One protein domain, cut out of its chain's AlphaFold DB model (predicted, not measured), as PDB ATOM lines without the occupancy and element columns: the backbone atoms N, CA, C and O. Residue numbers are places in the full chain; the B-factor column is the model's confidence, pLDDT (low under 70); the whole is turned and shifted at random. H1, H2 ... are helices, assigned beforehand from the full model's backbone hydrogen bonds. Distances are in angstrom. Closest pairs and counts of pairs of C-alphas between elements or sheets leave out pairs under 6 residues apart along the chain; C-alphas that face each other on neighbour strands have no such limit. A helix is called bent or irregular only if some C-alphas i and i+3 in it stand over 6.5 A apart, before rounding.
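AT A GLANCE: This is residues 27 to 78 of the 102 residues of an uncharacterized protein of Dracunculus medinensis (UniProt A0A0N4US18). Three short helices, H1, H3 and H4, gather at one end of the domain, and a fourth, H2, sits away from them at the other end, at the turn of a wide loop whose two limbs are residues 31 to 35 and residues 44 to 52. After H4, residues 67 to 78 form a long stretch with no named helix or strand, which passes near the middle and also reaches well out from it, its C-alphas lying 2 to 14 A from the mean of all C-alphas. The printed part has 52 residues with four named helices, in the order H1, H2, H3, H4, and no named strand; the class is all helix, though under half of the residues, 25 of 52, are in named elements. The whole is compact, with a radius of gyration of the C-alphas of 10.7 A and spans of 28 by 22 by 14 A.

IN THESE COORDINATES: Find C-alpha 27 at (3.643, -26.506, -40.058); here H1 begins, residues 27 to 30, 5.4 A from first to last C-alpha. Go on to C-alpha 36 at (-11.151, -32.651, -41.392), where H2 begins; it takes residues 36 to 43 and is 11.0 A long. H3, residues 53 to 56, is 5.9 A long. H4, residues 58 to 66, is the longest helix, 13.2 A, and ends at C-alpha 66 at (8.119, -17.184, -40.720). H4 is irregular: C-alphas 59 and 62 are 7.2 A apart.

HOW THE PARTS SIT: Start at H1, which is close to but not clearly touching H3; their closest C-alphas, those of Leu 30 and Asp 54, are 7.7 A apart. H1 is also close to but not clearly touching H4, with the closest C-alphas, Cys 27 and Ala 64, at 7.5 A. Next along the printed part, H2 touches no helix and is apart from H1, H3 and H4. Further on, H3 and H4 touch only at the corner by their link; their closest C-alphas, those of Cys 55 and Ala 64, are 5.6 A apart. In the backbone, every O i to N i+4 pair of H2 is within hydrogen-bond range, in H4 3 of 5 are, and H1 and H3 are too short for such a pair.

THE WHOLE: Look at Thr 46 and Thr 59 for the two C-alphas farthest apart, 30.9 A. The C-alphas of Cys 27 and Thr 78, the first and last printed, are 15.2 A apart. The printed part has no cut. The links H1 to H2 and H3 to H4 are tight, the link H2 to H3 is short, and no link is long. The mean pLDDT of the printed part is 80.1; this predicted model is under 70 at residues 33 to 34.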
ATOM      1  N   CYS A  27       4.944 -27.156 -40.107       84.40
ATOM      2  CA  CYS A  27       3.643 -26.506 -40.058       84.40
ATOM      3  C   CYS A  27       2.545 -27.503 -39.753       84.40
ATOM      4  O   CYS A  27       1.722 -27.256 -38.876       84.40
ATOM      5  N   ASN A  28       2.600 -28.664 -40.402       81.72
ATOM      6  CA  ASN A  28       1.710 -29.754 -40.064       81.72
ATOM      7  C   ASN A  28       1.997 -30.252 -38.647       81.72
ATOM      8  O   ASN A  28       1.059 -30.361 -37.891       81.72
ATOM      9  N   ALA A  29       3.248 -30.454 -38.228       84.58
ATOM     10  CA  ALA A  29       3.581 -30.983 -36.903       84.58
ATOM     11  C   ALA A  29       3.198 -30.055 -35.731       84.58
ATOM     12  O   ALA A  29       2.801 -30.541 -34.676       84.58
ATOM     13  N   LEU A  30       3.334 -28.736 -35.899       82.88
ATOM     14  CA  LEU A  30       3.059 -27.736 -34.858       82.88
ATOM     15  C   LEU A  30       1.628 -27.201 -34.901       82.88
ATOM     16  O   LEU A  30       1.087 -26.814 -33.869       82.88
ATOM     17  N   PHE A  31       1.028 -27.146 -36.087       84.86
ATOM     18  CA  PHE A  31      -0.286 -26.554 -36.320       84.86
ATOM     19  C   PHE A  31      -1.211 -27.556 -37.020       84.86
ATOM     20  O   PHE A  31      -1.929 -27.183 -37.950       84.86
ATOM     21  N   VAL A  32      -1.196 -28.831 -36.594       74.62
ATOM     22  CA  VAL A  32      -2.101 -29.845 -37.152       74.62
ATOM     23  C   VAL A  32      -3.542 -29.391 -36.908       74.62
ATOM     24  O   VAL A  32      -4.051 -29.459 -35.789       74.62
ATOM     25  N   ASN A  33      -4.247 -28.992 -37.963       69.18
ATOM     26  CA  ASN A  33      -5.701 -28.919 -37.910       69.18
ATOM     27  C   ASN A  33      -6.229 -30.355 -38.009       69.18
ATOM     28  O   ASN A  33      -6.463 -30.866 -39.101       69.18
ATOM     29  N   ASN A  34      -6.358 -31.022 -36.860       63.02
ATOM     30  CA  ASN A  34      -6.827 -32.411 -36.771       63.02
ATOM     31  C   ASN A  34      -8.302 -32.581 -37.164       63.02
ATOM     32  O   ASN A  34      -8.777 -33.710 -37.278       63.02
ATOM     33  N   ASP A  35      -9.032 -31.482 -37.358       73.04
ATOM     34  CA  ASP A  35     -10.427 -31.533 -37.758       73.04
ATOM     35  C   ASP A  35     -10.548 -31.508 -39.297       73.04
ATOM     36  O   ASP A  35     -10.265 -30.483 -39.931       73.04
ATOM     37  N   PRO A  36     -10.978 -32.609 -39.940       70.82
ATOM     38  CA  PRO A  36     -11.151 -32.651 -41.392       70.82
ATOM     39  C   PRO A  36     -12.208 -31.652 -41.885       70.82
ATOM     40  O   PRO A  36     -12.147 -31.210 -43.037       70.82
ATOM     41  N   ASN A  37     -13.155 -31.245 -41.029       77.97
ATOM     42  CA  ASN A  37     -14.119 -30.210 -41.379       77.97
ATOM     43  C   ASN A  37     -13.447 -28.847 -41.471       77.97
ATOM     44  O   ASN A  37     -13.883 -28.032 -42.275       77.97
ATOM     45  N   ASP A  38     -12.397 -28.573 -40.698       79.78
ATOM     46  CA  ASP A  38     -11.711 -27.284 -40.756       79.78
ATOM     47  C   ASP A  38     -10.962 -27.115 -42.080       79.78
ATOM     48  O   ASP A  38     -11.035 -26.043 -42.674       79.78
ATOM     49  N   LEU A  39     -10.359 -28.175 -42.630       74.18
ATOM     50  CA  LEU A  39      -9.774 -28.128 -43.976       74.18
ATOM     51  C   LEU A  39     -10.843 -27.885 -45.055       74.18
ATOM     52  O   LEU A  39     -10.664 -27.038 -45.932       74.18
ATOM     53  N   ALA A  40     -11.982 -28.580 -44.966       77.44
ATOM     54  CA  ALA A  40     -13.100 -28.396 -45.892       77.44
ATOM     55  C   ALA A  40     -13.735 -26.995 -45.773       77.44
ATOM     56  O   ALA A  40     -14.052 -26.359 -46.781       77.44
ATOM     57  N   ASN A  41     -13.877 -26.482 -44.550       80.75
ATOM     58  CA  ASN A  41     -14.351 -25.129 -44.273       80.75
ATOM     59  C   ASN A  41     -13.360 -24.094 -44.811       80.75
ATOM     60  O   ASN A  41     -13.769 -23.151 -45.479       80.75
ATOM     61  N   ASN A  42     -12.057 -24.304 -44.618       75.90
ATOM     62  CA  ASN A  42     -11.017 -23.425 -45.140       75.90
ATOM     63  C   ASN A  42     -10.985 -23.399 -46.666       75.90
ATOM     64  O   ASN A  42     -10.675 -22.351 -47.231       75.90
ATOM     65  N   ALA A  43     -11.339 -24.496 -47.338       75.42
ATOM     66  CA  ALA A  43     -11.497 -24.541 -48.791       75.42
ATOM     67  C   ALA A  43     -12.765 -23.808 -49.272       75.42
ATOM     68  O   ALA A  43     -12.788 -23.271 -50.380       75.42
ATOM     69  N   ASN A  44     -13.804 -23.724 -48.437       77.60
ATOM     70  CA  ASN A  44     -15.072 -23.100 -48.792       77.60
ATOM     71  C   ASN A  44     -15.073 -21.585 -48.481       77.60
ATOM     72  O   ASN A  44     -15.064 -21.194 -47.316       77.60
ATOM     73  N   PRO A  45     -15.158 -20.695 -49.490       70.73
ATOM     74  CA  PRO A  45     -15.142 -19.244 -49.274       70.73
ATOM     75  C   PRO A  45     -16.340 -18.711 -48.474       70.73
ATOM     76  O   PRO A  45     -16.283 -17.589 -47.980       70.73
ATOM     77  N   THR A  46     -17.409 -19.498 -48.337       72.48
ATOM     78  CA  THR A  46     -18.612 -19.135 -47.568       72.48
ATOM     79  C   THR A  46     -18.530 -19.536 -46.093       72.48
ATOM     80  O   THR A  46     -19.422 -19.200 -45.313       72.48
ATOM     81  N   LYS A  47     -17.487 -20.274 -45.693       75.42
ATOM     82  CA  LYS A  47     -17.307 -20.772 -44.328       75.42
ATOM     83  C   LYS A  47     -16.238 -19.969 -43.577       75.42
ATOM     84  O   LYS A  47     -15.371 -19.353 -44.200       75.42
ATOM     85  N   PRO A  48     -16.285 -19.971 -42.231       71.03
ATOM     86  CA  PRO A  48     -15.221 -19.409 -41.406       71.03
ATOM     87  C   PRO A  48     -13.874 -20.034 -41.748       71.03
ATOM     88  O   PRO A  48     -13.780 -21.258 -41.830       71.03
ATOM     89  N   TYR A  49     -12.835 -19.209 -41.863       74.80
ATOM     90  CA  TYR A  49     -11.469 -19.722 -41.882       74.80
ATOM     91  C   TYR A  49     -11.037 -20.044 -40.453       74.80
ATOM     92  O   TYR A  49     -11.135 -19.192 -39.568       74.80
ATOM     93  N   LYS A  50     -10.565 -21.263 -40.227       78.02
ATOM     94  CA  LYS A  50     -10.097 -21.745 -38.934       78.02
ATOM     95  C   LYS A  50      -8.662 -22.224 -39.037       78.02
ATOM     96  O   LYS A  50      -8.279 -22.908 -39.980       78.02
ATOM     97  N   VAL A  51      -7.874 -21.868 -38.038       80.81
ATOM     98  CA  VAL A  51      -6.493 -22.319 -37.883       80.81
ATOM     99  C   VAL A  51      -6.294 -22.809 -36.465       80.81
ATOM    100  O   VAL A  51      -7.084 -22.473 -35.576       80.81
ATOM    101  N   HIS A  52      -5.222 -23.561 -36.255       84.68
ATOM    102  CA  HIS A  52      -4.844 -24.032 -34.939       84.68
ATOM    103  C   HIS A  52      -4.649 -22.846 -33.986       84.68
ATOM    104  O   HIS A  52      -4.064 -21.830 -34.361       84.68
ATOM    105  N   GLU A  53      -5.097 -22.965 -32.736       84.44
ATOM    106  CA  GLU A  53      -4.963 -21.889 -31.740       84.44
ATOM    107  C   GLU A  53      -3.500 -21.458 -31.528       84.44
ATOM    108  O   GLU A  53      -3.209 -20.283 -31.288       84.44
ATOM    109  N   ASP A  54      -2.567 -22.400 -31.692       85.53
ATOM    110  CA  ASP A  54      -1.135 -22.153 -31.547       85.53
ATOM    111  C   ASP A  54      -0.601 -21.168 -32.583       85.53
ATOM    112  O   ASP A  54       0.380 -20.485 -32.300       85.53
ATOM    113  N   CYS A  55      -1.263 -21.015 -33.735       83.99
ATOM    114  CA  CYS A  55      -0.889 -20.020 -34.739       83.99
ATOM    115  C   CYS A  55      -0.813 -18.599 -34.155       83.99
ATOM    116  O   CYS A  55      -0.007 -17.782 -34.605       83.99
ATOM    117  N   PHE A  56      -1.616 -18.308 -33.125       81.17
ATOM    118  CA  PHE A  56      -1.679 -16.997 -32.477       81.17
ATOM    119  C   PHE A  56      -0.971 -16.941 -31.117       81.17
ATOM    120  O   PHE A  56      -0.878 -15.862 -30.528       81.17
ATOM    121  N   LYS A  57      -0.440 -18.059 -30.601       86.33
ATOM    122  CA  LYS A  57       0.295 -18.050 -29.327       86.33
ATOM    123  C   LYS A  57       1.637 -17.354 -29.492       86.33
ATOM    124  O   LYS A  57       2.359 -17.608 -30.449       86.33
ATOM    125  N   ALA A  58       2.019 -16.519 -28.527       84.10
ATOM    126  CA  ALA A  58       3.268 -15.750 -28.581       84.10
ATOM    127  C   ALA A  58       4.517 -16.632 -28.773       84.10
ATOM    128  O   ALA A  58       5.443 -16.250 -29.488       84.10
ATOM    129  N   THR A  59       4.513 -17.837 -28.196       85.05
ATOM    130  CA  THR A  59       5.591 -18.828 -28.318       85.05
ATOM    131  C   THR A  59       5.768 -19.348 -29.744       85.05
ATOM    132  O   THR A  59       6.894 -19.587 -30.174       85.05
ATOM    133  N   HIS A  60       4.678 -19.489 -30.498       84.60
ATOM    134  CA  HIS A  60       4.678 -20.089 -31.832       84.60
ATOM    135  C   HIS A  60       4.454 -19.074 -32.955       84.60
ATOM    136  O   HIS A  60       4.794 -19.363 -34.094       84.60
ATOM    137  N   SER A  61       3.981 -17.861 -32.659       82.96
ATOM    138  CA  SER A  61       3.647 -16.828 -33.647       82.96
ATOM    139  C   SER A  61       4.837 -16.446 -34.538       82.96
ATOM    140  O   SER A  61       4.668 -16.210 -35.735       82.96
ATOM    141  N   SER A  62       6.062 -16.466 -33.996       85.29
ATOM    142  CA  SER A  62       7.283 -16.255 -34.790       85.29
ATOM    143  C   SER A  62       7.510 -17.367 -35.814       85.29
ATOM    144  O   SER A  62       7.874 -17.082 -36.953       85.29
ATOM    145  N   ILE A  63       7.286 -18.625 -35.424       86.29
ATOM    146  CA  ILE A  63       7.408 -19.786 -36.314       86.29
ATOM    147  C   ILE A  63       6.250 -19.780 -37.318       86.29
ATOM    148  O   ILE A  63       6.481 -19.895 -38.517       86.29
ATOM    149  N   ALA A  64       5.027 -19.539 -36.844       86.55
ATOM    150  CA  ALA A  64       3.823 -19.440 -37.653       86.55
ATOM    151  C   ALA A  64       3.966 -18.380 -38.750       86.55
ATOM    152  O   ALA A  64       3.691 -18.642 -39.909       86.55
ATOM    153  N   THR A  65       4.475 -17.196 -38.415       83.82
ATOM    154  CA  THR A  65       4.652 -16.112 -39.388       83.82
ATOM    155  C   THR A  65       5.814 -16.376 -40.349       83.82
ATOM    156  O   THR A  65       5.728 -16.020 -41.519       83.82
ATOM    157  N   LYS A  66       6.920 -16.973 -39.884       84.70
ATOM    158  CA  LYS A  66       8.119 -17.184 -40.720       84.70
ATOM    159  C   LYS A  66       8.034 -18.415 -41.617       84.70
ATOM    160  O   LYS A  66       8.548 -18.378 -42.731       84.70
ATOM    161  N   PHE A  67       7.432 -19.491 -41.124       87.47
ATOM    162  CA  PHE A  67       7.405 -20.789 -41.794       87.47
ATOM    163  C   PHE A  67       5.999 -21.192 -42.226       87.47
ATOM    164  O   PHE A  67       5.858 -21.766 -43.295       87.47
ATOM    165  N   CYS A  68       4.966 -20.858 -41.451       88.10
ATOM    166  CA  CYS A  68       3.615 -21.402 -41.631       88.10
ATOM    167  C   CYS A  68       2.577 -20.325 -41.952       88.10
ATOM    168  O   CYS A  68       1.449 -20.360 -41.459       88.10
ATOM    169  N   ALA A  69       2.973 -19.314 -42.728       84.52
ATOM    170  CA  ALA A  69       2.151 -18.137 -42.961       84.52
ATOM    171  C   ALA A  69       0.842 -18.458 -43.700       84.52
ATOM    172  O   ALA A  69      -0.173 -17.820 -43.437       84.52
ATOM    173  N   SER A  70       0.844 -19.441 -44.597       83.50
ATOM    174  CA  SER A  70      -0.349 -19.905 -45.307       83.50
ATOM    175  C   SER A  70      -1.185 -20.798 -44.390       83.50
ATOM    176  O   SER A  70      -2.363 -20.519 -44.164       83.50
ATOM    177  N   THR A  71      -0.560 -21.784 -43.743       84.00
ATOM    178  CA  THR A  71      -1.221 -22.705 -42.801       84.00
ATOM    179  C   THR A  71      -1.944 -21.948 -41.682       84.00
ATOM    180  O   THR A  71      -3.102 -22.228 -41.377       84.00
ATOM    181  N   CYS A  72      -1.294 -20.930 -41.122       84.40
ATOM    182  CA  CYS A  72      -1.829 -20.094 -40.054       84.40
ATOM    183  C   CYS A  72      -2.574 -18.845 -40.546       84.40
ATOM    184  O   CYS A  72      -2.991 -18.036 -39.718       84.40
ATOM    185  N   ALA A  73      -2.764 -18.665 -41.860       82.58
ATOM    186  CA  ALA A  73      -3.422 -17.481 -42.424       82.58
ATOM    187  C   ALA A  73      -2.787 -16.135 -42.001       82.58
ATOM    188  O   ALA A  73      -3.441 -15.094 -41.926       82.58
ATOM    189  N   LEU A  74      -1.480 -16.149 -41.753       82.38
ATOM    190  CA  LEU A  74      -0.659 -15.020 -41.332       82.38
ATOM    191  C   LEU A  74       0.100 -14.373 -42.495       82.38
ATOM    192  O   LEU A  74       1.087 -13.682 -42.250       82.38
ATOM    193  N   CYS A  75      -0.348 -14.532 -43.747       80.40
ATOM    194  CA  CYS A  75       0.285 -13.877 -44.898       80.40
ATOM    195  C   CYS A  75       0.527 -12.380 -44.646       80.40
ATOM    196  O   CYS A  75       1.614 -11.879 -44.913       80.40
ATOM    197  N   CYS A  76      -0.424 -11.707 -43.995       76.62
ATOM    198  CA  CYS A  76      -0.344 -10.298 -43.594       76.62
ATOM    199  C   CYS A  76       0.666  -9.922 -42.536       76.62
ATOM    200  O   CYS A  76       0.926  -8.742 -42.322       76.62
ATOM    201  N   LYS A  77       1.164 -10.907 -41.801       75.85
ATOM    202  CA  LYS A  77       2.223 -10.705 -40.823       75.85
ATOM    203  C   LYS A  77       3.593 -10.957 -41.444       75.85
ATOM    204  O   LYS A  77       4.599 -10.634 -40.821       75.85
ATOM    205  N   THR A  78       3.653 -11.514 -42.654       72.66
ATOM    206  CA  THR A  78       4.926 -11.700 -43.346       72.66
ATOM    207  C   THR A  78       5.420 -10.371 -43.921       72.66
ATOM    208  O   THR A  78       4.618  -9.576 -44.414       72.66
TER     209      THR A  78